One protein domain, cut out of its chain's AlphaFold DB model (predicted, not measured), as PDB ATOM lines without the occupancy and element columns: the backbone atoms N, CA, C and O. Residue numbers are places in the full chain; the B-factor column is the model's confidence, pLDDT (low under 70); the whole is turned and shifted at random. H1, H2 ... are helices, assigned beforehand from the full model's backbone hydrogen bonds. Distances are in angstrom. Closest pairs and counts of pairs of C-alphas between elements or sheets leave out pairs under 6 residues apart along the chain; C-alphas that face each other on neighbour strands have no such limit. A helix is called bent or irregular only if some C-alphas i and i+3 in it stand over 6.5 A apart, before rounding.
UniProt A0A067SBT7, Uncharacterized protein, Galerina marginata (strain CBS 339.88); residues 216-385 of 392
ATOM      1  N   PRO A 216     -31.693 -63.456  15.435       59.31
ATOM      2  CA  PRO A 216     -31.580 -64.916  15.376       59.31
ATOM      3  C   PRO A 216     -30.685 -65.469  16.495       59.31
ATOM      4  O   PRO A 216     -30.789 -66.645  16.837       59.31
ATOM      5  N   PHE A 217     -29.849 -64.615  17.091       57.88
ATOM      6  CA  PHE A 217     -29.123 -64.897  18.317       57.88
ATOM      7  C   PHE A 217     -30.035 -65.087  19.515       57.88
ATOM      8  O   PHE A 217     -29.982 -66.142  20.143       57.88
ATOM      9  N   LEU A 218     -30.888 -64.097  19.815       62.62
ATOM     10  CA  LEU A 218     -31.855 -64.227  20.899       62.62
ATOM     11  C   LEU A 218     -32.690 -65.473  20.665       62.62
ATOM     12  O   LEU A 218     -32.785 -66.280  21.571       62.62
ATOM     13  N   THR A 219     -33.185 -65.691  19.446       68.44
ATOM     14  CA  THR A 219     -34.014 -66.858  19.126       68.44
ATOM     15  C   THR A 219     -33.317 -68.189  19.423       68.44
ATOM     16  O   THR A 219     -33.944 -69.092  19.975       68.44
ATOM     17  N   TYR A 220     -32.030 -68.324  19.085       65.69
ATOM     18  CA  TYR A 220     -31.262 -69.538  19.373       65.69
ATOM     19  C   TYR A 220     -31.080 -69.755  20.883       65.69
ATOM     20  O   TYR A 220     -31.230 -70.875  21.358       65.69
ATOM     21  N   TRP A 221     -30.838 -68.694  21.652       57.66
ATOM     22  CA  TRP A 221     -30.547 -68.792  23.087       57.66
ATOM     23  C   TRP A 221     -31.772 -68.728  24.005       57.66
ATOM     24  O   TRP A 221     -31.718 -69.226  25.121       57.66
ATOM     25  N   THR A 222     -32.891 -68.170  23.548       58.56
ATOM     26  CA  THR A 222     -34.197 -68.265  24.220       58.56
ATOM     27  C   THR A 222     -34.921 -69.566  23.876       58.56
ATOM     28  O   THR A 222     -36.040 -69.795  24.332       58.56
ATOM     29  N   SER A 223     -34.319 -70.407  23.030       61.06
ATOM     30  CA  SER A 223     -34.816 -71.750  22.761       61.06
ATOM     31  C   SER A 223     -34.807 -72.559  24.063       61.06
ATOM     32  O   SER A 223     -33.785 -72.578  24.744       61.06
ATOM     33  N   PRO A 224     -35.882 -73.296  24.398       63.44
ATOM     34  CA  PRO A 224     -35.964 -74.083  25.635       63.44
ATOM     35  C   PRO A 224     -34.889 -75.179  25.750       63.44
ATOM     36  O   PRO A 224     -34.738 -75.788  26.804       63.44
ATOM     37  N   TYR A 225     -34.146 -75.437  24.671       60.91
ATOM     38  CA  TYR A 225     -33.053 -76.404  24.615       60.91
ATOM     39  C   TYR A 225     -31.677 -75.809  24.943       60.91
ATOM     40  O   TYR A 225     -30.720 -76.561  25.119       60.91
ATOM     41  N   HIS A 226     -31.564 -74.483  25.043       56.69
ATOM     42  CA  HIS A 226     -30.336 -73.791  25.412       56.69
ATOM     43  C   HIS A 226     -30.586 -73.025  26.712       56.69
ATOM     44  O   HIS A 226     -31.311 -72.037  26.737       56.69
ATOM     45  N   VAL A 227     -30.009 -73.505  27.816       55.38
ATOM     46  CA  VAL A 227     -30.054 -72.786  29.094       55.38
ATOM     47  C   VAL A 227     -29.216 -71.524  28.924       55.38
ATOM     48  O   VAL A 227     -27.990 -71.600  28.828       55.38
ATOM     49  N   MET A 228     -29.871 -70.365  28.831       49.75
ATOM     50  CA  MET A 228     -29.166 -69.096  28.958       49.75
ATOM     51  C   MET A 228     -28.514 -69.045  30.345       49.75
ATOM     52  O   MET A 228     -29.202 -69.321  31.328       49.75
ATOM     53  N   PRO A 229     -27.225 -68.678  30.461       54.94
ATOM     54  CA  PRO A 229     -26.727 -68.192  31.739       54.94
ATOM     55  C   PRO A 229     -27.570 -66.968  32.114       54.94
ATOM     56  O   PRO A 229     -27.805 -66.120  31.247       54.94
ATOM     57  N   ASP A 230     -28.069 -66.932  33.351       52.25
ATOM     58  CA  ASP A 230     -29.050 -65.955  33.829       52.25
ATOM     59  C   ASP A 230     -28.751 -64.554  33.291       52.25
ATOM     60  O   ASP A 230     -27.708 -63.957  33.576       52.25
ATOM     61  N   ARG A 231     -29.659 -64.039  32.453       51.47
ATOM     62  CA  ARG A 231     -29.583 -62.659  31.982       51.47
ATOM     63  C   ARG A 231     -29.682 -61.781  33.231       51.47
ATOM     64  O   ARG A 231     -30.699 -61.881  33.913       51.47
ATOM     65  N   PRO A 232     -28.692 -60.928  33.542       52.06
ATOM     66  CA  PRO A 232     -28.803 -60.048  34.695       52.06
ATOM     67  C   PRO A 232     -30.011 -59.132  34.477       52.06
ATOM     68  O   PRO A 232     -30.048 -58.340  33.531       52.06
ATOM     69  N   GLU A 233     -31.053 -59.304  35.287       43.72
ATOM     70  CA  GLU A 233     -32.285 -58.540  35.145       43.72
ATOM     71  C   GLU A 233     -32.041 -57.072  35.530       43.72
ATOM     72  O   GLU A 233     -31.807 -56.733  36.686       43.72
ATOM     73  N   GLY A 234     -32.122 -56.176  34.544       39.19
ATOM     74  CA  GLY A 234     -32.643 -54.818  34.746       39.19
ATOM     75  C   GLY A 234     -31.723 -53.741  35.330       39.19
ATOM     76  O   GLY A 234     -32.199 -52.630  35.552       39.19
ATOM     77  N   GLY A 235     -30.432 -53.992  35.540       42.47
ATOM     78  CA  GLY A 235     -29.488 -52.956  35.967       42.47
ATOM     79  C   GLY A 235     -28.636 -52.447  34.811       42.47
ATOM     80  O   GLY A 235     -28.105 -53.247  34.045       42.47
ATOM     81  N   ILE A 236     -28.418 -51.129  34.718       47.31
ATOM     82  CA  ILE A 236     -27.147 -50.614  34.187       47.31
ATOM     83  C   ILE A 236     -26.104 -51.202  35.132       47.31
ATOM     84  O   ILE A 236     -25.865 -50.635  36.194       47.31
ATOM     85  N   LEU A 237     -25.601 -52.401  34.839       45.16
ATOM     86  CA  LEU A 237     -24.524 -52.964  35.625       45.16
ATOM     87  C   LEU A 237     -23.393 -51.948  35.486       45.16
ATOM     88  O   LEU A 237     -22.962 -51.697  34.355       45.16
ATOM     89  N   PRO A 238     -22.921 -51.319  36.577       53.84
ATOM     90  CA  PRO A 238     -21.566 -50.830  36.535       53.84
ATOM     91  C   PRO A 238     -20.755 -52.086  36.221       53.84
ATOM     92  O   PRO A 238     -20.682 -52.993  37.051       53.84
ATOM     93  N   LEU A 239     -20.250 -52.206  34.990       59.16
ATOM     94  CA  LEU A 239     -19.228 -53.190  34.654       59.16
ATOM     95  C   LEU A 239     -17.963 -52.772  35.426       59.16
ATOM     96  O   LEU A 239     -17.013 -52.223  34.869       59.16
ATOM     97  N   GLY A 240     -18.013 -52.917  36.746       66.31
ATOM     98  CA  GLY A 240     -16.844 -52.956  37.595       66.31
ATOM     99  C   GLY A 240     -16.227 -54.339  37.456       66.31
ATOM    100  O   GLY A 240     -16.953 -55.331  37.318       66.31
ATOM    101  N   GLU A 241     -14.903 -54.410  37.514       65.56
ATOM    102  CA  GLU A 241     -14.117 -55.640  37.318       65.56
ATOM    103  C   GLU A 241     -14.629 -56.824  38.157       65.56
ATOM    104  O   GLU A 241     -14.694 -57.960  37.689       65.56
ATOM    105  N   MET A 242     -15.103 -56.548  39.375       53.66
ATOM    106  CA  MET A 242     -15.664 -57.543  40.298       53.66
ATOM    107  C   MET A 242     -16.945 -58.217  39.774       53.66
ATOM    108  O   MET A 242     -17.162 -59.407  40.009       53.66
ATOM    109  N   ALA A 243     -17.804 -57.482  39.059       66.56
ATOM    110  CA  ALA A 243     -19.020 -58.041  38.463       66.56
ATOM    111  C   ALA A 243     -18.697 -58.847  37.198       66.56
ATOM    112  O   ALA A 243     -19.344 -59.858  36.916       66.56
ATOM    113  N   GLU A 244     -17.663 -58.436  36.462       69.69
ATOM    114  CA  GLU A 244     -17.221 -59.138  35.265       69.69
ATOM    115  C   GLU A 244     -16.617 -60.499  35.600       69.69
ATOM    116  O   GLU A 244     -16.882 -61.463  34.887       69.69
ATOM    117  N   ALA A 245     -15.834 -60.630  36.677       70.50
ATOM    118  CA  ALA A 245     -15.147 -61.873  37.055       70.50
ATOM    119  C   ALA A 245     -16.076 -63.103  37.149       70.50
ATOM    120  O   ALA A 245     -15.691 -64.196  36.739       70.50
ATOM    121  N   ASN A 246     -17.326 -62.917  37.581       69.50
ATOM    122  CA  ASN A 246     -18.279 -64.014  37.790       69.50
ATOM    123  C   ASN A 246     -19.091 -64.400  36.540       69.50
ATOM    124  O   ASN A 246     -19.798 -65.407  36.551       69.50
ATOM    125  N   LEU A 247     -19.019 -63.617  35.459       74.69
ATOM    126  CA  LEU A 247     -19.805 -63.866  34.252       74.69
ATOM    127  C   LEU A 247     -19.140 -64.902  33.334       74.69
ATOM    128  O   LEU A 247     -17.927 -64.916  33.115       74.69
ATOM    129  N   THR A 248     -19.960 -65.750  32.711       83.69
ATOM    130  CA  THR A 248     -19.505 -66.556  31.569       83.69
ATOM    131  C   THR A 248     -19.056 -65.632  30.429       83.69
ATOM    132  O   THR A 248     -19.542 -64.505  30.323       83.69
ATOM    133  N   GLN A 249     -18.169 -66.095  29.534       85.00
ATOM    134  CA  GLN A 249     -17.734 -65.304  28.365       85.00
ATOM    135  C   GLN A 249     -18.924 -64.747  27.578       85.00
ATOM    136  O   GLN A 249     -18.914 -63.613  27.109       85.00
ATOM    137  N   TYR A 250     -19.972 -65.560  27.478       83.25
ATOM    138  CA  TYR A 250     -21.209 -65.212  26.811       83.25
ATOM    139  C   TYR A 250     -21.986 -64.108  27.544       83.25
ATOM    140  O   TYR A 250     -22.399 -63.133  26.917       83.25
ATOM    141  N   GLY A 251     -22.166 -64.239  28.863       86.75
ATOM    142  CA  GLY A 251     -22.833 -63.220  29.676       86.75
ATOM    143  C   GLY A 251     -22.092 -61.882  29.637       86.75
ATOM    144  O   GLY A 251     -22.713 -60.835  29.465       86.75
ATOM    145  N   LEU A 252     -20.757 -61.929  29.694       88.81
ATOM    146  CA  LEU A 252     -19.904 -60.750  29.578       88.81
ATOM    147  C   LEU A 252     -20.016 -60.100  28.191       88.81
ATOM    148  O   LEU A 252     -20.249 -58.896  28.096       88.81
ATOM    149  N   PHE A 253     -19.938 -60.890  27.113       91.81
ATOM    150  CA  PHE A 253     -20.137 -60.383  25.754       91.81
ATOM    151  C   PHE A 253     -21.503 -59.707  25.590       91.81
ATOM    152  O   PHE A 253     -21.597 -58.653  24.964       91.81
ATOM    153  N   TRP A 254     -22.564 -60.286  26.156       89.50
ATOM    154  CA  TRP A 254     -23.903 -59.712  26.065       89.50
ATOM    155  C   TRP A 254     -24.003 -58.353  26.759       89.50
ATOM    156  O   TRP A 254     -24.556 -57.413  26.185       89.50
ATOM    157  N   ALA A 255     -23.423 -58.239  27.953       90.38
ATOM    158  CA  ALA A 255     -23.358 -56.980  28.679       90.38
ATOM    159  C   ALA A 255     -22.591 -55.922  27.865       90.38
ATOM    160  O   ALA A 255     -23.129 -54.851  27.588       90.38
ATOM    161  N   ILE A 256     -21.392 -56.255  27.365       93.25
ATOM    162  CA  ILE A 256     -20.596 -55.363  26.503       93.25
ATOM    163  C   ILE A 256     -21.392 -54.948  25.261       93.25
ATOM    164  O   ILE A 256     -21.446 -53.768  24.916       93.25
ATOM    165  N   ARG A 257     -22.064 -55.893  24.596       93.31
ATOM    166  CA  ARG A 257     -22.880 -55.612  23.411       93.31
ATOM    167  C   ARG A 257     -23.981 -54.598  23.703       93.31
ATOM    168  O   ARG A 257     -24.223 -53.728  22.870       93.31
ATOM    169  N   GLU A 258     -24.649 -54.691  24.848       91.94
ATOM    170  CA  GLU A 258     -25.667 -53.715  25.237       91.94
ATOM    171  C   GLU A 258     -25.072 -52.305  25.354       91.94
ATOM    172  O   GLU A 258     -25.635 -51.357  24.803       91.94
ATOM    173  N   HIS A 259     -23.890 -52.173  25.961       94.12
ATOM    174  CA  HIS A 259     -23.174 -50.898  26.007       94.12
ATOM    175  C   HIS A 259     -22.792 -50.385  24.614       94.12
ATOM    176  O   HIS A 259     -22.983 -49.203  24.340       94.12
ATOM    177  N   ILE A 260     -22.342 -51.255  23.704       95.88
ATOM    178  CA  ILE A 260     -22.026 -50.883  22.312       95.88
ATOM    179  C   ILE A 260     -23.271 -50.377  21.575       95.88
ATOM    180  O   ILE A 260     -23.205 -49.394  20.832       95.88
ATOM    181  N   VAL A 261     -24.427 -51.015  21.776       94.56
ATOM    182  CA  VAL A 261     -25.689 -50.557  21.177       94.56
ATOM    183  C   VAL A 261     -26.050 -49.170  21.706       94.56
ATOM    184  O   VAL A 261     -26.287 -48.268  20.905       94.56
ATOM    185  N   ARG A 262     -26.018 -48.952  23.025       93.75
ATOM    186  CA  ARG A 262     -26.298 -47.626  23.602       93.75
ATOM    187  C   ARG A 262     -25.327 -46.571  23.076       93.75
ATOM    188  O   ARG A 262     -25.766 -45.554  22.541       93.75
ATOM    189  N   TRP A 263     -24.027 -46.870  23.113       96.25
ATOM    190  CA  TRP A 263     -22.957 -46.021  22.590       96.25
ATOM    191  C   TRP A 263     -23.207 -45.625  21.127       96.25
ATOM    192  O   TRP A 263     -23.320 -44.441  20.815       96.25
ATOM    193  N   SER A 264     -23.433 -46.600  20.243       96.50
ATOM    194  CA  SER A 264     -23.660 -46.354  18.811       96.50
ATOM    195  C   SER A 264     -24.943 -45.562  18.516       96.50
ATOM    196  O   SER A 264     -25.016 -44.830  17.524       96.50
ATOM    197  N   THR A 265     -25.970 -45.665  19.368       94.81
ATOM    198  CA  THR A 265     -27.266 -45.000  19.151       94.81
ATOM    199  C   THR A 265     -27.320 -43.531  19.566       94.81
ATOM    200  O   THR A 265     -28.257 -42.852  19.141       94.81
ATOM    201  N   ARG A 266     -26.315 -43.009  20.289       91.88
ATOM    202  CA  ARG A 266     -26.297 -41.635  20.835       91.88
ATOM    203  C   ARG A 266     -26.636 -40.552  19.803       91.88
ATOM    204  O   ARG A 266     -27.410 -39.646  20.091       91.88
ATOM    205  N   TRP A 267     -26.124 -40.691  18.580       90.69
ATOM    206  CA  TRP A 267     -26.422 -39.795  17.451       90.69
ATOM    207  C   TRP A 267     -27.101 -40.508  16.285       90.69
ATOM    208  O   TRP A 267     -26.924 -40.171  15.119       90.69
ATOM    209  N   GLY A 268     -27.906 -41.517  16.604       89.81
ATOM    210  CA  GLY A 268     -28.745 -42.182  15.624       89.81
ATOM    211  C   GLY A 268     -28.087 -43.301  14.825       89.81
ATOM    212  O   GLY A 268     -28.576 -43.618  13.738       89.81
ATOM    213  N   GLY A 269     -27.051 -43.929  15.378       93.75
ATOM    214  CA  GLY A 269     -26.271 -44.980  14.726       93.75
ATOM    215  C   GLY A 269     -24.998 -44.427  14.091       93.75
ATOM    216  O   GLY A 269     -25.012 -43.325  13.549       93.75
ATOM    217  N   VAL A 270     -23.923 -45.219  14.121       96.81
ATOM    218  CA  VAL A 270     -22.581 -44.833  13.637       96.81
ATOM    219  C   VAL A 270     -22.602 -44.278  12.208       96.81
ATOM    220  O   VAL A 270     -21.968 -43.264  11.930       96.81
ATOM    221  N   ALA A 271     -23.413 -44.862  11.322       94.94
ATOM    222  CA  ALA A 271     -23.538 -44.419   9.933       94.94
ATOM    223  C   ALA A 271     -24.054 -42.972   9.772       94.94
ATOM    224  O   ALA A 271     -23.770 -42.337   8.762       94.94
ATOM    225  N   ALA A 272     -24.804 -42.443  10.746       94.69
ATOM    226  CA  ALA A 272     -25.351 -41.085  10.705       94.69
ATOM    227  C   ALA A 272     -24.412 -40.035  11.326       94.69
ATOM    228  O   ALA A 272     -24.619 -38.834  11.148       94.69
ATOM    229  N   TRP A 273     -23.381 -40.465  12.059       95.50
ATOM    230  CA  TRP A 273     -22.496 -39.565  12.800       95.50
ATOM    231  C   TRP A 273     -21.783 -38.525  11.928       95.50
ATOM    232  O   TRP A 273     -21.712 -37.376  12.367       95.50
ATOM    233  N   PRO A 274     -21.295 -38.841  10.707       94.69
ATOM    234  CA  PRO A 274     -20.631 -37.846   9.870       94.69
ATOM    235  C   PRO A 274     -21.501 -36.617   9.589       94.69
ATOM    236  O   PRO A 274     -20.996 -35.500   9.665       94.69
ATOM    237  N   ASP A 275     -22.790 -36.819   9.311       94.06
ATOM    238  CA  ASP A 275     -23.723 -35.733   9.006       94.06
ATOM    239  C   ASP A 275     -24.141 -34.988  10.278       94.06
ATOM    240  O   ASP A 275     -24.157 -33.758  10.308       94.06
ATOM    241  N   VAL A 276     -24.425 -35.726  11.359       93.50
ATOM    242  CA  VAL A 276     -24.821 -35.131  12.645       93.50
ATOM    243  C   VAL A 276     -23.711 -34.246  13.211       93.50
ATOM    244  O   VAL A 276     -24.002 -33.166  13.728       93.50
ATOM    245  N   PHE A 277     -22.446 -34.654  13.092       94.12
ATOM    246  CA  PHE A 277     -21.320 -33.856  13.572       94.12
ATOM    247  C   PHE A 277     -21.130 -32.555  12.796       94.12
ATOM    248  O   PHE A 277     -20.824 -31.547  13.426       94.12
ATOM    249  N   GLU A 278     -21.324 -32.533  11.473       91.88
ATOM    250  CA  GLU A 278     -21.230 -31.274  10.720       91.88
ATOM    251  C   GLU A 278     -22.373 -30.321  11.105       91.88
ATOM    252  O   GLU A 278     -22.108 -29.154  11.378       91.88
ATOM    253  N   VAL A 279     -23.608 -30.818  11.250       93.69
ATOM    254  CA  VAL A 279     -24.753 -29.993  11.689       93.69
ATOM    255  C   VAL A 279     -24.535 -29.428  13.096       93.69
ATOM    256  O   VAL A 279     -24.771 -28.245  13.339       93.69
ATOM    257  N   GLN A 280     -24.069 -30.252  14.040       93.31
ATOM    258  CA  GLN A 280     -23.773 -29.788  15.397       93.31
ATOM    259  C   GLN A 280     -22.619 -28.786  15.417       93.31
ATOM    260  O   GLN A 280     -22.675 -27.803  16.150       93.31
ATOM    261  N   TRP A 281     -21.589 -29.007  14.603       91.75
ATOM    262  CA  TRP A 281     -20.460 -28.093  14.501       91.75
ATOM    263  C   TRP A 281     -20.856 -26.733  13.921       91.75
ATOM    264  O   TRP A 281     -20.424 -25.703  14.437       91.75
ATOM    265  N   GLU A 282     -21.695 -26.710  12.884       91.00
ATOM    266  CA  GLU A 282     -22.248 -25.470  12.329       91.00
ATOM    267  C   GLU A 282     -23.037 -24.694  13.388       91.00
ATOM    268  O   GLU A 282     -22.791 -23.501  13.572       91.00
ATOM    269  N   ALA A 283     -23.896 -25.380  14.149       91.75
ATOM    270  CA  ALA A 283     -24.643 -24.770  15.248       91.75
ATOM    271  C   ALA A 283     -23.715 -24.205  16.338       91.75
ATOM    272  O   ALA A 283     -23.932 -23.099  16.826       91.75
ATOM    273  N   VAL A 284     -22.649 -24.929  16.695       90.19
ATOM    274  CA  VAL A 284     -21.636 -24.467  17.656       90.19
ATOM    275  C   VAL A 284     -20.914 -23.217  17.145       90.19
ATOM    276  O   VAL A 284     -20.776 -22.254  17.896       90.19
ATOM    277  N   ILE A 285     -20.498 -23.178  15.874       88.00
ATOM    278  CA  ILE A 285     -19.860 -21.986  15.288       88.00
ATOM    279  C   ILE A 285     -20.814 -20.790  15.286       88.00
ATOM    280  O   ILE A 285     -20.379 -19.669  15.554       88.00
ATOM    281  N   GLU A 286     -22.096 -21.008  14.992       89.69
ATOM    282  CA  GLU A 286     -23.099 -19.941  14.943       89.69
ATOM    283  C   GLU A 286     -23.251 -19.223  16.293       89.69
ATOM    284  O   GLU A 286     -23.474 -18.013  16.317       89.69
ATOM    285  N   THR A 287     -23.038 -19.923  17.415       90.06
ATOM    286  CA  THR A 287     -23.060 -19.297  18.750       90.06
ATOM    287  C   THR A 287     -21.910 -18.319  18.994       90.06
ATOM    288  O   THR A 287     -22.044 -17.437  19.838       90.06
ATOM    289  N   GLN A 288     -20.788 -18.467  18.274       85.06
ATOM    290  CA  GLN A 288     -19.532 -17.739  18.511       85.06
ATOM    291  C   GLN A 288     -19.016 -17.824  19.963       85.06
ATOM    292  O   GLN A 288     -18.189 -17.009  20.372       85.06
ATOM    293  N   ASP A 289     -19.473 -18.815  20.732       84.75
ATOM    294  CA  ASP A 289     -19.097 -19.027  22.126       84.75
ATOM    295  C   ASP A 289     -18.038 -20.137  22.221       84.75
ATOM    296  O   ASP A 289     -18.254 -21.295  21.839       84.75
ATOM    297  N   ALA A 290     -16.857 -19.768  22.719       83.25
ATOM    298  CA  ALA A 290     -15.732 -20.682  22.856       83.25
ATOM    299  C   ALA A 290     -15.979 -21.766  23.914       83.25
ATOM    300  O   ALA A 290     -15.547 -22.904  23.714       83.25
ATOM    301  N   ASP A 291     -16.705 -21.453  24.990       86.00
ATOM    302  CA  ASP A 291     -16.984 -22.404  26.067       86.00
ATOM    303  C   ASP A 291     -17.952 -23.488  25.579       86.00
ATOM    304  O   ASP A 291     -17.772 -24.678  25.863       86.00
ATOM    305  N   VAL A 292     -18.936 -23.102  24.758       87.94
ATOM    306  CA  VAL A 292     -19.857 -24.036  24.090       87.94
ATOM    307  C   VAL A 292     -19.091 -24.961  23.145       87.94
ATOM    308  O   VAL A 292     -19.276 -26.181  23.191       87.94
ATOM    309  N   ALA A 293     -18.187 -24.409  22.330       86.06
ATOM    310  CA  ALA A 293     -17.362 -25.203  21.426       86.06
ATOM    311  C   ALA A 293     -16.443 -26.176  22.174       86.06
ATOM    312  O   ALA A 293     -16.362 -27.354  21.817       86.06
ATOM    313  N   GLN A 294     -15.788 -25.714  23.238       84.38
ATOM    314  CA  GLN A 294     -14.913 -26.538  24.062       84.38
ATOM    315  C   GLN A 294     -15.686 -27.659  24.766       84.38
ATOM    316  O   GLN A 294     -15.228 -28.803  24.779       84.38
ATOM    317  N   SER A 295     -16.864 -27.356  25.315       89.06
ATOM    318  CA  SER A 295     -17.738 -28.340  25.959       89.06
ATOM    319  C   SER A 295     -18.182 -29.431  24.981       89.06
ATOM    320  O   SER A 295     -18.079 -30.622  25.283       89.06
ATOM    321  N   TRP A 296     -18.587 -29.047  23.766       92.12
ATOM    322  CA  TRP A 296     -18.974 -29.999  22.725       92.12
ATOM    323  C   TRP A 296     -17.804 -30.891  22.284       92.12
ATOM    324  O   TRP A 296     -17.955 -32.112  22.212       92.12
ATOM    325  N   ILE A 297     -16.612 -30.317  22.074       90.31
ATOM    326  CA  ILE A 297     -15.402 -31.090  21.750       90.31
ATOM    327  C   ILE A 297     -15.089 -32.078  22.873       90.31
ATOM    328  O   ILE A 297     -14.857 -33.253  22.598       90.31
ATOM    329  N   LYS A 298     -15.125 -31.631  24.134       88.25
ATOM    330  CA  LYS A 298     -14.894 -32.494  25.297       88.25
ATOM    331  C   LYS A 298     -15.883 -33.662  25.334       88.25
ATOM    332  O   LYS A 298     -15.474 -34.787  25.602       88.25
ATOM    333  N   ALA A 299     -17.157 -33.417  25.030       90.94
ATOM    334  CA  ALA A 299     -18.172 -34.466  24.979       90.94
ATOM    335  C   ALA A 299     -17.896 -35.504  23.875       90.94
ATOM    336  O   ALA A 299     -18.071 -36.700  24.106       90.94
ATOM    337  N   ILE A 300     -17.436 -35.072  22.697       93.75
ATOM    338  CA  ILE A 300     -17.053 -35.984  21.607       93.75
ATOM    339  C   ILE A 300     -15.823 -36.811  21.981       93.75
ATOM    340  O   ILE A 300     -15.794 -38.010  21.709       93.75
ATOM    341  N   TRP A 301     -14.825 -36.193  22.615       92.31
ATOM    342  CA  TRP A 301     -13.634 -36.888  23.106       92.31
ATOM    343  C   TRP A 301     -13.987 -37.965  24.121       92.31
ATOM    344  O   TRP A 301     -13.622 -39.118  23.917       92.31
ATOM    345  N   GLN A 302     -14.769 -37.608  25.142       92.44
ATOM    346  CA  GLN A 302     -15.230 -38.568  26.139       92.44
ATOM    347  C   GLN A 302     -15.957 -39.740  25.476       92.44
ATOM    348  O   GLN A 302     -15.702 -40.893  25.793       92.44
ATOM    349  N   HIS A 303     -16.815 -39.460  24.495       94.94
ATOM    350  CA  HIS A 303     -17.526 -40.515  23.790       94.94
ATOM    351  C   HIS A 303     -16.601 -41.424  22.959       94.94
ATOM    352  O   HIS A 303     -16.876 -42.617  22.828       94.94
ATOM    353  N   ALA A 304     -15.504 -40.899  22.402       94.62
ATOM    354  CA  ALA A 304     -14.481 -41.731  21.767       94.62
ATOM    355  C   ALA A 304     -13.729 -42.592  22.788       94.62
ATOM    356  O   ALA A 304     -13.486 -43.764  22.509       94.62
ATOM    357  N   ASP A 305     -13.397 -42.042  23.957       93.88
ATOM    358  CA  ASP A 305     -12.750 -42.791  25.037       93.88
ATOM    359  C   ASP A 305     -13.635 -43.945  25.517       93.88
ATOM    360  O   ASP A 305     -13.169 -45.085  25.535       93.88
ATOM    361  N   ASP A 306     -14.933 -43.695  25.725       95.00
ATOM    362  CA  ASP A 306     -15.917 -44.738  26.040       95.00
ATOM    363  C   ASP A 306     -15.920 -45.848  24.964       95.00
ATOM    364  O   ASP A 306     -15.999 -47.040  25.267       95.00
ATOM    365  N   GLY A 307     -15.806 -45.475  23.683       95.94
ATOM    366  CA  GLY A 307     -15.741 -46.423  22.566       95.94
ATOM    367  C   GLY A 307     -14.464 -47.269  22.566       95.94
ATOM    368  O   GLY A 307     -14.516 -48.476  22.319       95.94
ATOM    369  N   ARG A 308     -13.316 -46.659  22.884       96.00
ATOM    370  CA  ARG A 308     -12.023 -47.352  23.005       96.00
ATOM    371  C   ARG A 308     -11.984 -48.271  24.221       96.00
ATOM    372  O   ARG A 308     -11.425 -49.361  24.126       96.00
ATOM    373  N   ASP A 309     -12.588 -47.864  25.335       95.44
ATOM    374  CA  ASP A 309     -12.760 -48.709  26.518       95.44
ATOM    375  C   ASP A 309     -13.594 -49.951  26.179       95.44
ATOM    376  O   ASP A 309     -13.203 -51.071  26.509       95.44
ATOM    377  N   LEU A 310     -14.711 -49.779  25.461       95.94
ATOM    378  CA  LEU A 310     -15.532 -50.902  24.998       95.94
ATOM    379  C   LEU A 310     -14.765 -51.831  24.053       95.94
ATOM    380  O   LEU A 310     -14.926 -53.047  24.142       95.94
ATOM    381  N   LEU A 311     -13.922 -51.280  23.174       96.19
ATOM    382  CA  LEU A 311     -13.085 -52.073  22.277       96.19
ATOM    383  C   LEU A 311     -12.062 -52.906  23.063       96.19
ATOM    384  O   LEU A 311     -11.995 -54.113  22.852       96.19
ATOM    385  N   ARG A 312     -11.357 -52.302  24.031       94.69
ATOM    386  CA  ARG A 312     -10.417 -53.008  24.922       94.69
ATOM    387  C   ARG A 312     -11.094 -54.138  25.699       94.69
ATOM    388  O   ARG A 312     -10.569 -55.247  25.757       94.69
ATOM    389  N   ARG A 313     -12.292 -53.896  26.245       93.06
ATOM    390  CA  ARG A 313     -13.078 -54.934  26.944       93.06
ATOM    391  C   ARG A 313     -13.493 -56.073  26.014       93.06
ATOM    392  O   ARG A 313     -13.521 -57.227  26.428       93.06
ATOM    393  N   LEU A 314     -13.819 -55.758  24.761       94.12
ATOM    394  CA  LEU A 314     -14.214 -56.744  23.759       94.12
ATOM    395  C   LEU A 314     -13.026 -57.581  23.253       94.12
ATOM    396  O   LEU A 314     -13.211 -58.754  22.917       94.12
ATOM    397  N   GLU A 315     -11.833 -56.988  23.199       92.06
ATOM    398  CA  GLU A 315     -10.566 -57.668  22.905       92.06
ATOM    399  C   GLU A 315     -10.140 -58.589  24.055       92.06
ATOM    400  O   GLU A 315      -9.710 -59.706  23.797       92.06
ATOM    401  N   GLY A 316     -10.355 -58.182  25.311       88.69
ATOM    402  CA  GLY A 316     -10.042 -58.971  26.511       88.69
ATOM    403  C   GLY A 316     -10.969 -60.165  26.791       88.69
ATOM    404  O   GLY A 316     -10.951 -60.720  27.892       88.69
ATOM    405  N   LEU A 317     -11.807 -60.581  25.836       89.38
ATOM    406  CA  LEU A 317     -12.726 -61.715  25.986       89.38
ATOM    407  C   LEU A 317     -12.019 -63.078  25.837       89.38
ATOM    408  O   LEU A 317     -12.435 -63.907  25.031       89.38
ATOM    409  N   ASP A 318     -11.022 -63.354  26.677       85.50
ATOM    410  CA  ASP A 318     -10.225 -64.596  26.674       85.50
ATOM    411  C   ASP A 318     -10.712 -65.631  27.707       85.50
ATOM    412  O   ASP A 318      -9.946 -66.248  28.448       85.50
ATOM    413  N   ARG A 319     -12.030 -65.828  27.792       85.50
ATOM    414  CA  ARG A 319     -12.647 -66.768  28.745       85.50
ATOM    415  C   ARG A 319     -12.960 -68.122  28.107       85.50
ATOM    416  O   ARG A 319     -12.802 -68.327  26.907       85.50
ATOM    417  N   ALA A 320     -13.403 -69.069  28.935       85.12
ATOM    418  CA  ALA A 320     -13.815 -70.387  28.468       85.12
ATOM    419  C   ALA A 320     -15.007 -70.280  27.496       85.12
ATOM    420  O   ALA A 320     -16.088 -69.810  27.865       85.12
ATOM    421  N   LEU A 321     -14.791 -70.755  26.267       84.62
ATOM    422  CA  LEU A 321     -15.793 -70.776  25.205       84.62
ATOM    423  C   LEU A 321     -16.891 -71.823  25.478       84.62
ATOM    424  O   LEU A 321     -16.627 -72.855  26.104       84.62
ATOM    425  N   PRO A 322     -18.119 -71.612  24.964       84.44
ATOM    426  CA  PRO A 322     -19.162 -72.635  24.978       84.44
ATOM    427  C   PRO A 322     -18.708 -73.921  24.272       84.44
ATOM    428  O   PRO A 322     -18.010 -73.862  23.264       84.44
ATOM    429  N   GLN A 323     -19.161 -75.085  24.745       87.50
ATOM    430  CA  GLN A 323     -18.834 -76.373  24.110       87.50
ATOM    431  C   GLN A 323     -19.533 -76.576  22.753       87.50
ATOM    432  O   GLN A 323     -19.081 -77.382  21.940       87.50
ATOM    433  N   ASP A 324     -20.635 -75.861  22.495       87.38
ATOM    434  CA  ASP A 324     -21.392 -75.988  21.248       87.38
ATOM    435  C   ASP A 324     -20.696 -75.229  20.088       87.38
ATOM    436  O   ASP A 324     -20.552 -74.000  20.137       87.38
ATOM    437  N   PRO A 325     -20.292 -75.911  18.996       89.94
ATOM    438  CA  PRO A 325     -19.634 -75.278  17.850       89.94
ATOM    439  C   PRO A 325     -20.528 -74.301  17.070       89.94
ATOM    440  O   PRO A 325     -20.012 -73.467  16.317       89.94
ATOM    441  N   TYR A 326     -21.855 -74.403  17.174       86.06
ATOM    442  CA  TYR A 326     -22.758 -73.405  16.602       86.06
ATOM    443  C   TYR A 326     -22.746 -72.124  17.440       86.06
ATOM    444  O   TYR A 326     -22.591 -71.036  16.881       86.06
ATOM    445  N   ALA A 327     -22.806 -72.256  18.769       83.12
ATOM    446  CA  ALA A 327     -22.699 -71.141  19.706       83.12
ATOM    447  C   ALA A 327     -21.400 -70.344  19.508       83.12
ATOM    448  O   ALA A 327     -21.450 -69.116  19.461       83.12
ATOM    449  N   ILE A 328     -20.263 -71.023  19.309       88.62
ATOM    450  CA  ILE A 328     -18.972 -70.372  19.027       88.62
ATOM    451  C   ILE A 328     -19.034 -69.547  17.734       88.62
ATOM    452  O   ILE A 328     -18.672 -68.371  17.726       88.62
ATOM    453  N   ARG A 329     -19.511 -70.139  16.629       90.88
ATOM    454  CA  ARG A 329     -19.617 -69.440  15.333       90.88
ATOM    455  C   ARG A 329     -20.499 -68.207  15.426       90.88
ATOM    456  O   ARG A 329     -20.208 -67.168  14.834       90.88
ATOM    457  N   LEU A 330     -21.593 -68.347  16.156       87.69
ATOM    458  CA  LEU A 330     -22.557 -67.293  16.334       87.69
ATOM    459  C   LEU A 330     -21.981 -66.168  17.217       87.69
ATOM    460  O   LEU A 330     -22.030 -65.011  16.806       87.69
ATOM    461  N   LEU A 331     -21.350 -66.495  18.350       89.12
ATOM    462  CA  LEU A 331     -20.621 -65.538  19.193       89.12
ATOM    463  C   LEU A 331     -19.593 -64.749  18.373       89.12
ATOM    464  O   LEU A 331     -19.611 -63.521  18.386       89.12
ATOM    465  N   TRP A 332     -18.774 -65.443  17.578       92.31
ATOM    466  CA  TRP A 332     -17.752 -64.807  16.748       92.31
ATOM    467  C   TRP A 332     -18.343 -63.849  15.705       92.31
ATOM    468  O   TRP A 332     -17.826 -62.747  15.503       92.31
ATOM    469  N   LYS A 333     -19.472 -64.213  15.079       94.12
ATOM    470  CA  LYS A 333     -20.197 -63.326  14.158       94.12
ATOM    471  C   LYS A 333     -20.627 -62.028  14.850       94.12
ATOM    472  O   LYS A 333     -20.433 -60.949  14.291       94.12
ATOM    473  N   HIS A 334     -21.200 -62.119  16.050       92.56
ATOM    474  CA  HIS A 334     -21.652 -60.937  16.788       92.56
ATOM    475  C   HIS A 334     -20.490 -60.098  17.323       92.56
ATOM    476  O   HIS A 334     -20.557 -58.874  17.239       92.56
ATOM    477  N   GLN A 335     -19.419 -60.730  17.805       94.12
ATOM    478  CA  GLN A 335     -18.205 -60.037  18.228       94.12
ATOM    479  C   GLN A 335     -17.564 -59.278  17.064       94.12
ATOM    480  O   GLN A 335     -17.258 -58.101  17.199       94.12
ATOM    481  N   THR A 336     -17.459 -59.899  15.886       95.38
ATOM    482  CA  THR A 336     -16.916 -59.243  14.684       95.38
ATOM    483  C   THR A 336     -17.746 -58.020  14.285       95.38
ATOM    484  O   THR A 336     -17.190 -56.960  14.011       95.38
ATOM    485  N   ALA A 337     -19.079 -58.130  14.303       95.00
ATOM    486  CA  ALA A 337     -19.966 -57.002  14.010       95.00
ATOM    487  C   ALA A 337     -19.840 -55.864  15.044       95.00
ATOM    488  O   ALA A 337     -19.888 -54.685  14.687       95.00
ATOM    489  N   ALA A 338     -19.654 -56.211  16.320       95.94
ATOM    490  CA  ALA A 338     -19.431 -55.257  17.400       95.94
ATOM    491  C   ALA A 338     -18.085 -54.520  17.247       95.94
ATOM    492  O   ALA A 338     -18.069 -53.290  17.288       95.94
ATOM    493  N   ILE A 339     -16.993 -55.246  16.963       96.31
ATOM    494  CA  ILE A 339     -15.669 -54.674  16.655       96.31
ATOM    495  C   ILE A 339     -15.768 -53.722  15.463       96.31
ATOM    496  O   ILE A 339     -15.275 -52.598  15.535       96.31
ATOM    497  N   GLN A 340     -16.430 -54.142  14.380       96.94
ATOM    498  CA  GLN A 340     -16.606 -53.308  13.193       96.94
ATOM    499  C   GLN A 340     -17.330 -51.998  13.534       96.94
ATOM    500  O   GLN A 340     -16.856 -50.930  13.156       96.94
ATOM    501  N   THR A 341     -18.428 -52.076  14.294       96.81
ATOM    502  CA  THR A 341     -19.219 -50.901  14.700       96.81
ATOM    503  C   THR A 341     -18.398 -49.930  15.553       96.81
ATOM    504  O   THR A 341     -18.404 -48.727  15.293       96.81
ATOM    505  N   LEU A 342     -17.671 -50.441  16.554       97.38
ATOM    506  CA  LEU A 342     -16.804 -49.632  17.418       97.38
ATOM    507  C   LEU A 342     -15.663 -48.984  16.633       97.38
ATOM    508  O   LEU A 342     -15.418 -47.788  16.777       97.38
ATOM    509  N   THR A 343     -14.996 -49.758  15.777       97.38
ATOM    510  CA  THR A 343     -13.868 -49.282  14.966       97.38
ATOM    511  C   THR A 343     -14.314 -48.182  14.009       97.38
ATOM    512  O   THR A 343     -13.683 -47.130  13.944       97.38
ATOM    513  N   GLU A 344     -15.423 -48.388  13.297       97.44
ATOM    514  CA  GLU A 344     -15.989 -47.390  12.388       97.44
ATOM    515  C   GLU A 344     -16.339 -46.095  13.132       97.44
ATOM    516  O   GLU A 344     -15.923 -45.013  12.711       97.44
ATOM    517  N   GLY A 345     -17.027 -46.193  14.274       97.00
ATOM    518  CA  GLY A 345     -17.397 -45.023  15.068       97.00
ATOM    519  C   GLY A 345     -16.189 -44.272  15.628       97.00
ATOM    520  O   GLY A 345     -16.128 -43.048  15.504       97.00
ATOM    521  N   CYS A 346     -15.190 -44.982  16.165       96.81
ATOM    522  CA  CYS A 346     -13.954 -44.362  16.655       96.81
ATOM    523  C   CYS A 346     -13.200 -43.647  15.525       96.81
ATOM    524  O   CYS A 346     -12.808 -42.495  15.686       96.81
ATOM    525  N   VAL A 347     -13.072 -44.274  14.350       96.62
ATOM    526  CA  VAL A 347     -12.416 -43.660  13.182       96.62
ATOM    527  C   VAL A 347     -13.164 -42.409  12.709       96.62
ATOM    528  O   VAL A 347     -12.533 -41.400  12.379       96.62
ATOM    529  N   ILE A 348     -14.500 -42.430  12.685       96.25
ATOM    530  CA  ILE A 348     -15.300 -41.245  12.340       96.25
ATOM    531  C   ILE A 348     -15.020 -40.109  13.328       96.25
ATOM    532  O   ILE A 348     -14.768 -38.982  12.899       96.25
ATOM    533  N   ILE A 349     -15.013 -40.390  14.633       95.62
ATOM    534  CA  ILE A 349     -14.730 -39.369  15.646       95.62
ATOM    535  C   ILE A 349     -13.299 -38.837  15.498       95.62
ATOM    536  O   ILE A 349     -13.110 -37.625  15.401       95.62
ATOM    537  N   ASP A 350     -12.299 -39.711  15.389       93.69
ATOM    538  CA  ASP A 350     -10.884 -39.329  15.308       93.69
ATOM    539  C   ASP A 350     -10.580 -38.474  14.076       93.69
ATOM    540  O   ASP A 350      -9.896 -37.446  14.153       93.69
ATOM    541  N   THR A 351     -11.130 -38.856  12.923       94.00
ATOM    542  CA  THR A 351     -10.959 -38.090  11.683       94.00
ATOM    543  C   THR A 351     -11.604 -36.711  11.782       94.00
ATOM    544  O   THR A 351     -11.001 -35.719  11.356       94.00
ATOM    545  N   ARG A 352     -12.793 -36.610  12.390       91.06
ATOM    546  CA  ARG A 352     -13.501 -35.336  12.565       91.06
ATOM    547  C   ARG A 352     -12.819 -34.451  13.595       91.06
ATOM    548  O   ARG A 352     -12.563 -33.292  13.283       91.06
ATOM    549  N   LEU A 353     -12.413 -34.981  14.745       88.19
ATOM    550  CA  LEU A 353     -11.623 -34.250  15.741       88.19
ATOM    551  C   LEU A 353     -10.316 -33.713  15.146       88.19
ATOM    552  O   LEU A 353      -9.954 -32.561  15.389       88.19
ATOM    553  N   GLY A 354      -9.643 -34.493  14.297       83.56
ATOM    554  CA  GLY A 354      -8.458 -34.037  13.570       83.56
ATOM    555  C   GLY A 354      -8.734 -32.850  12.635       83.56
ATOM    556  O   GLY A 354      -7.921 -31.924  12.547       83.56
ATOM    557  N   VAL A 355      -9.881 -32.842  11.948       83.44
ATOM    558  CA  VAL A 355     -10.318 -31.721  11.094       83.44
ATOM    559  C   VAL A 355     -10.723 -30.511  11.934       83.44
ATOM    560  O   VAL A 355     -10.297 -29.397  11.627       83.44
ATOM    561  N   LEU A 356     -11.489 -30.718  13.002       80.62
ATOM    562  CA  LEU A 356     -11.939 -29.676  13.924       80.62
ATOM    563  C   LEU A 356     -10.757 -28.971  14.579       80.62
ATOM    564  O   LEU A 356     -10.695 -27.746  14.563       80.62
ATOM    565  N   ARG A 357      -9.755 -29.730  15.038       76.31
ATOM    566  CA  ARG A 357      -8.504 -29.184  15.571       76.31
ATOM    567  C   ARG A 357      -7.845 -28.244  14.562       76.31
ATOM    568  O   ARG A 357      -7.533 -27.109  14.899       76.31
ATOM    569  N   LYS A 358      -7.700 -28.666  13.299       75.94
ATOM    570  CA  LYS A 358      -7.141 -27.822  12.223       75.94
ATOM    571  C   LYS A 358      -8.001 -26.590  11.923       75.94
ATOM    572  O   LYS A 358      -7.446 -25.528  11.655       75.94
ATOM    573  N   ARG A 359      -9.333 -26.718  11.952       70.75
ATOM    574  CA  ARG A 359     -10.268 -25.601  11.736       70.75
ATOM    575  C   ARG A 359     -10.185 -24.579  12.870       70.75
ATOM    576  O   ARG A 359     -10.117 -23.395  12.574       70.75
ATOM    577  N   LEU A 360     -10.099 -25.018  14.124       69.00
ATOM    578  CA  LEU A 360      -9.877 -24.144  15.283       69.00
ATOM    579  C   LEU A 360      -8.564 -23.363  15.160       69.00
ATOM    580  O   LEU A 360      -8.552 -22.159  15.386       69.00
ATOM    581  N   PHE A 361      -7.486 -24.021  14.713       65.62
ATOM    582  CA  PHE A 361      -6.223 -23.344  14.399       65.62
ATOM    583  C   PHE A 361      -6.374 -22.303  13.274       65.62
ATOM    584  O   PHE A 361      -5.833 -21.205  13.368       65.62
ATOM    585  N   ALA A 362      -7.092 -22.637  12.195       60.34
ATOM    586  CA  ALA A 362      -7.228 -21.780  11.014       60.34
ATOM    587  C   ALA A 362      -8.194 -20.602  11.206       60.34
ATOM    588  O   ALA A 362      -7.997 -19.554  10.594       60.34
ATOM    589  N   LEU A 363      -9.223 -20.764  12.043       60.97
ATOM    590  CA  LEU A 363     -10.220 -19.731  12.329       60.97
ATOM    591  C   LEU A 363      -9.647 -18.530  13.084       60.97
ATOM    592  O   LEU A 363     -10.366 -17.557  13.275       60.97
ATOM    593  N   GLY A 364      -8.367 -18.550  13.470       49.34
ATOM    594  CA  GLY A 364      -7.735 -17.361  14.018       49.34
ATOM    595  C   GLY A 364      -8.464 -16.866  15.263       49.34
ATOM    596  O   GLY A 364      -8.647 -15.663  15.428       49.34
ATOM    597  N   LEU A 365      -8.844 -17.787  16.156       51.03
ATOM    598  CA  LEU A 365      -9.000 -17.483  17.579       51.03
ATOM    599  C   LEU A 365      -7.616 -17.083  18.122       51.03
ATOM    600  O   LEU A 365      -6.970 -17.824  18.855       51.03
ATOM    601  N   GLY A 366      -7.123 -15.923  17.685       45.75
ATOM    602  CA  GLY A 366      -5.763 -15.412  17.848       45.75
ATOM    603  C   GLY A 366      -5.402 -14.993  19.270       45.75
ATOM    604  O   GLY A 366      -4.589 -14.096  19.438       45.75
ATOM    605  N   HIS A 367      -6.019 -15.601  20.280       45.34
ATOM    606  CA  HIS A 367      -5.700 -15.377  21.686       45.34
ATOM    607  C   HIS A 367      -6.238 -16.463  22.626       45.34
ATOM    608  O   HIS A 367      -6.199 -16.278  23.838       45.34
ATOM    609  N   PHE A 368      -6.733 -17.596  22.119       52.47
ATOM    610  CA  PHE A 368      -6.869 -18.756  22.993       52.47
ATOM    611  C   PHE A 368      -5.486 -19.370  23.117       52.47
ATOM    612  O   PHE A 368      -4.877 -19.725  22.107       52.47
ATOM    613  N   GLU A 369      -4.976 -19.481  24.342       60.31
ATOM    614  CA  GLU A 369      -3.789 -20.274  24.649       60.31
ATOM    615  C   GLU A 369      -4.116 -21.759  24.417       60.31
ATOM    616  O   GLU A 369      -4.133 -22.568  25.332       60.31
ATOM    617  N   LEU A 370      -4.417 -22.144  23.177       55.12
ATOM    618  CA  LEU A 370      -4.612 -23.527  22.768       55.12
ATOM    619  C   LEU A 370      -3.337 -24.324  23.042       55.12
ATOM    620  O   LEU A 370      -3.405 -25.504  23.345       55.12
ATOM    621  N   GLU A 371      -2.181 -23.665  22.981       58.12
ATOM    622  CA  GLU A 371      -0.909 -24.217  23.429       58.12
ATOM    623  C   GLU A 371      -0.947 -24.541  24.926       58.12
ATOM    624  O   GLU A 371      -0.606 -25.654  25.292       58.12
ATOM    625  N   ARG A 372      -1.483 -23.658  25.778       58.41
ATOM    626  CA  ARG A 372      -1.676 -23.936  27.209       58.41
ATOM    627  C   ARG A 372      -2.789 -24.939  27.477       58.41
ATOM    628  O   ARG A 372      -2.674 -25.684  28.425       58.41
ATOM    629  N   LEU A 373      -3.824 -25.015  26.643       62.72
ATOM    630  CA  LEU A 373      -4.904 -25.997  26.771       62.72
ATOM    631  C   LEU A 373      -4.449 -27.394  26.326       62.72
ATOM    632  O   LEU A 373      -4.832 -28.388  26.928       62.72
ATOM    633  N   ILE A 374      -3.603 -27.470  25.295       65.44
ATOM    634  CA  ILE A 374      -2.923 -28.699  24.875       65.44
ATOM    635  C   ILE A 374      -1.861 -29.086  25.906       65.44
ATOM    636  O   ILE A 374      -1.747 -30.268  26.192       65.44
ATOM    637  N   LEU A 375      -1.112 -28.133  26.468       68.00
ATOM    638  CA  LEU A 375      -0.118 -28.399  27.509       68.00
ATOM    639  C   LEU A 375      -0.780 -28.809  28.828       68.00
ATOM    640  O   LEU A 375      -0.443 -29.873  29.302       68.00
ATOM    641  N   ASP A 376      -1.806 -28.114  29.331       69.25
ATOM    642  CA  ASP A 376      -2.607 -28.554  30.495       69.25
ATOM    643  C   ASP A 376      -3.208 -29.945  30.267       69.25
ATOM    644  O   ASP A 376      -3.359 -30.736  31.194       69.25
ATOM    645  N   PHE A 377      -3.600 -30.248  29.028       64.88
ATOM    646  CA  PHE A 377      -4.144 -31.552  28.672       64.88
ATOM    647  C   PHE A 377      -3.064 -32.638  28.649       64.88
ATOM    648  O   PHE A 377      -3.282 -33.716  29.191       64.88
ATOM    649  N   VAL A 378      -1.906 -32.362  28.047       75.81
ATOM    650  CA  VAL A 378      -0.751 -33.271  28.023       75.81
ATOM    651  C   VAL A 378      -0.178 -33.451  29.429       75.81
ATOM    652  O   VAL A 378       0.162 -34.568  29.794       75.81
ATOM    653  N   ASP A 379      -0.138 -32.396  30.232       76.25
ATOM    654  CA  ASP A 379       0.312 -32.418  31.618       76.25
ATOM    655  C   ASP A 379      -0.676 -33.212  32.471       76.25
ATOM    656  O   ASP A 379      -0.248 -34.144  33.131       76.25
ATOM    657  N   ARG A 380      -1.999 -33.017  32.356       66.94
ATOM    658  CA  ARG A 380      -2.977 -33.903  33.028       66.94
ATOM    659  C   ARG A 380      -2.888 -35.358  32.582       66.94
ATOM    660  O   ARG A 380      -3.089 -36.254  33.396       66.94
ATOM    661  N   TRP A 381      -2.619 -35.593  31.302       68.44
ATOM    662  CA  TRP A 381      -2.420 -36.937  30.765       68.44
ATOM    663  C   TRP A 381      -1.146 -37.589  31.327       68.44
ATOM    664  O   TRP A 381      -1.135 -38.782  31.618       68.44
ATOM    665  N   ASN A 382      -0.084 -36.805  31.529       70.50
ATOM    666  CA  ASN A 382       1.210 -37.262  32.040       70.50
ATOM    667  C   ASN A 382       1.324 -37.255  33.573       70.50
ATOM    668  O   ASN A 382       2.184 -37.948  34.110       70.50
ATOM    669  N   GLU A 383       0.499 -36.483  34.278       77.06
ATOM    670  CA  GLU A 383       0.424 -36.430  35.744       77.06
ATOM    671  C   GLU A 383      -0.420 -37.571  36.312       77.06
ATOM    672  O   GLU A 383      -0.252 -37.937  37.472       77.06
ATOM    673  N   ASN A 384      -1.295 -38.163  35.495       57.00
ATOM    674  CA  ASN A 384      -2.140 -39.285  35.888       57.00
ATOM    675  C   ASN A 384      -2.063 -40.484  34.918       57.00
ATOM    676  O   ASN A 384      -3.102 -41.029  34.539       57.00
ATOM    677  N   PRO A 385      -0.863 -40.972  34.540       51.28
ATOM    678  CA  PRO A 385      -0.746 -42.200  33.757       51.28
ATOM    679  C   PRO A 385      -1.282 -43.404  34.554       51.28
ATOM    680  O   PRO A 385      -1.747 -44.369  33.960       51.28
TER     681      PRO A 385
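What this domain is: This is residues 216 to 385 of the 392 residues of an uncharacterized protein of Galerina marginata (strain CBS 339.88) (UniProt A0A067SBT7). A long, loosely built bundle has the helix H6 running along most of its length, with H5 folded back beside it as a hairpin and H3 and then H4 packing one after the other along this pair. Past the last residue of H6 the chain folds back into H7, and residues 371 to 385 stick out from the body, while the short helices H1 and H2, with a long stretch between them, lie toward the half where H6 begins. The printed part has 170 residues with seven named helices, H1 to H7 in chain order, and no named strand; the class is all helix. The whole is loose, with a radius of gyration of the C-alphas of 20.2 A, and elongated, spanning 67 by 36 by 26 A.

How they stand to each other: The longest helix is H6, residues 325 to 362. H5, residues 290 to 315, touches it at a shallow tilt of 25 degrees, opposite ways, as a hairpin; the closest C-alphas, of Ala 304 and Cys 346, are 5.8 A apart. H5 and H6 are the hubs, touching three helices each. H3, residues 249 to 265, touches H6 the same way at a tilt of 34.7 degrees, only just shallow, with the C-alphas of Arg 257 and Ala 338 closest at 6.9 A. H3 also touches residues 303 to 314 of H5, Ile 256 to Leu 310 being closest at 6.9 A between C-alphas. H4, residues 270 to 287, touches H6 with residues 270 to 274 alone, the closest C-alphas being those of Val 270 and Gly 345 at 5.4 A. With residues 284 to 285 alone it touches H5, a hairpin with the C-alphas of Val 284 and Ala 293 closest at 5.7 A. H4 has a kink of 29 degrees near residue 277 and is irregular, C-alphas 271 and 274 being 7.2 A apart. H1, residues 216 to 221, is close to but not clearly touching H6, and H2, residues 241 to 245, stands likewise to H3, with closest C-alphas Phe 217 to Leu 330 at 7.3 A and Glu 244 to Leu 252 at 6.5 A. H7, residues 370 to 383, touches no helix. Every O i to N i+4 pair is within hydrogen-bond range in H1, H2, H3, H5, H6 and H7; in H4 12 of 14 are.

Where its parts are: H6 measures 55.3 A from C-alpha 325 at (-19.634, -75.278, 17.850) to C-alpha 362 at (-7.228, -21.780, 11.014). H5 measures 37.3 A, H4 26.0 A, H3 24.2 A, H7 19.0 A, H1 8.7 A and H2 6.3 A. H7 ends at C-alpha 383, (0.424, -36.430, 35.744).

The domain as a whole: The two C-alphas farthest apart, of Tyr 225 and Gly 366, are 67.2 A apart. The printed part has no cut, and the link from H1 to H2, residues 222 to 240, is long. Mean pLDDT of the printed part is 80.3; 52 residues are under 70, among them 216 to 244 and 360 to 377.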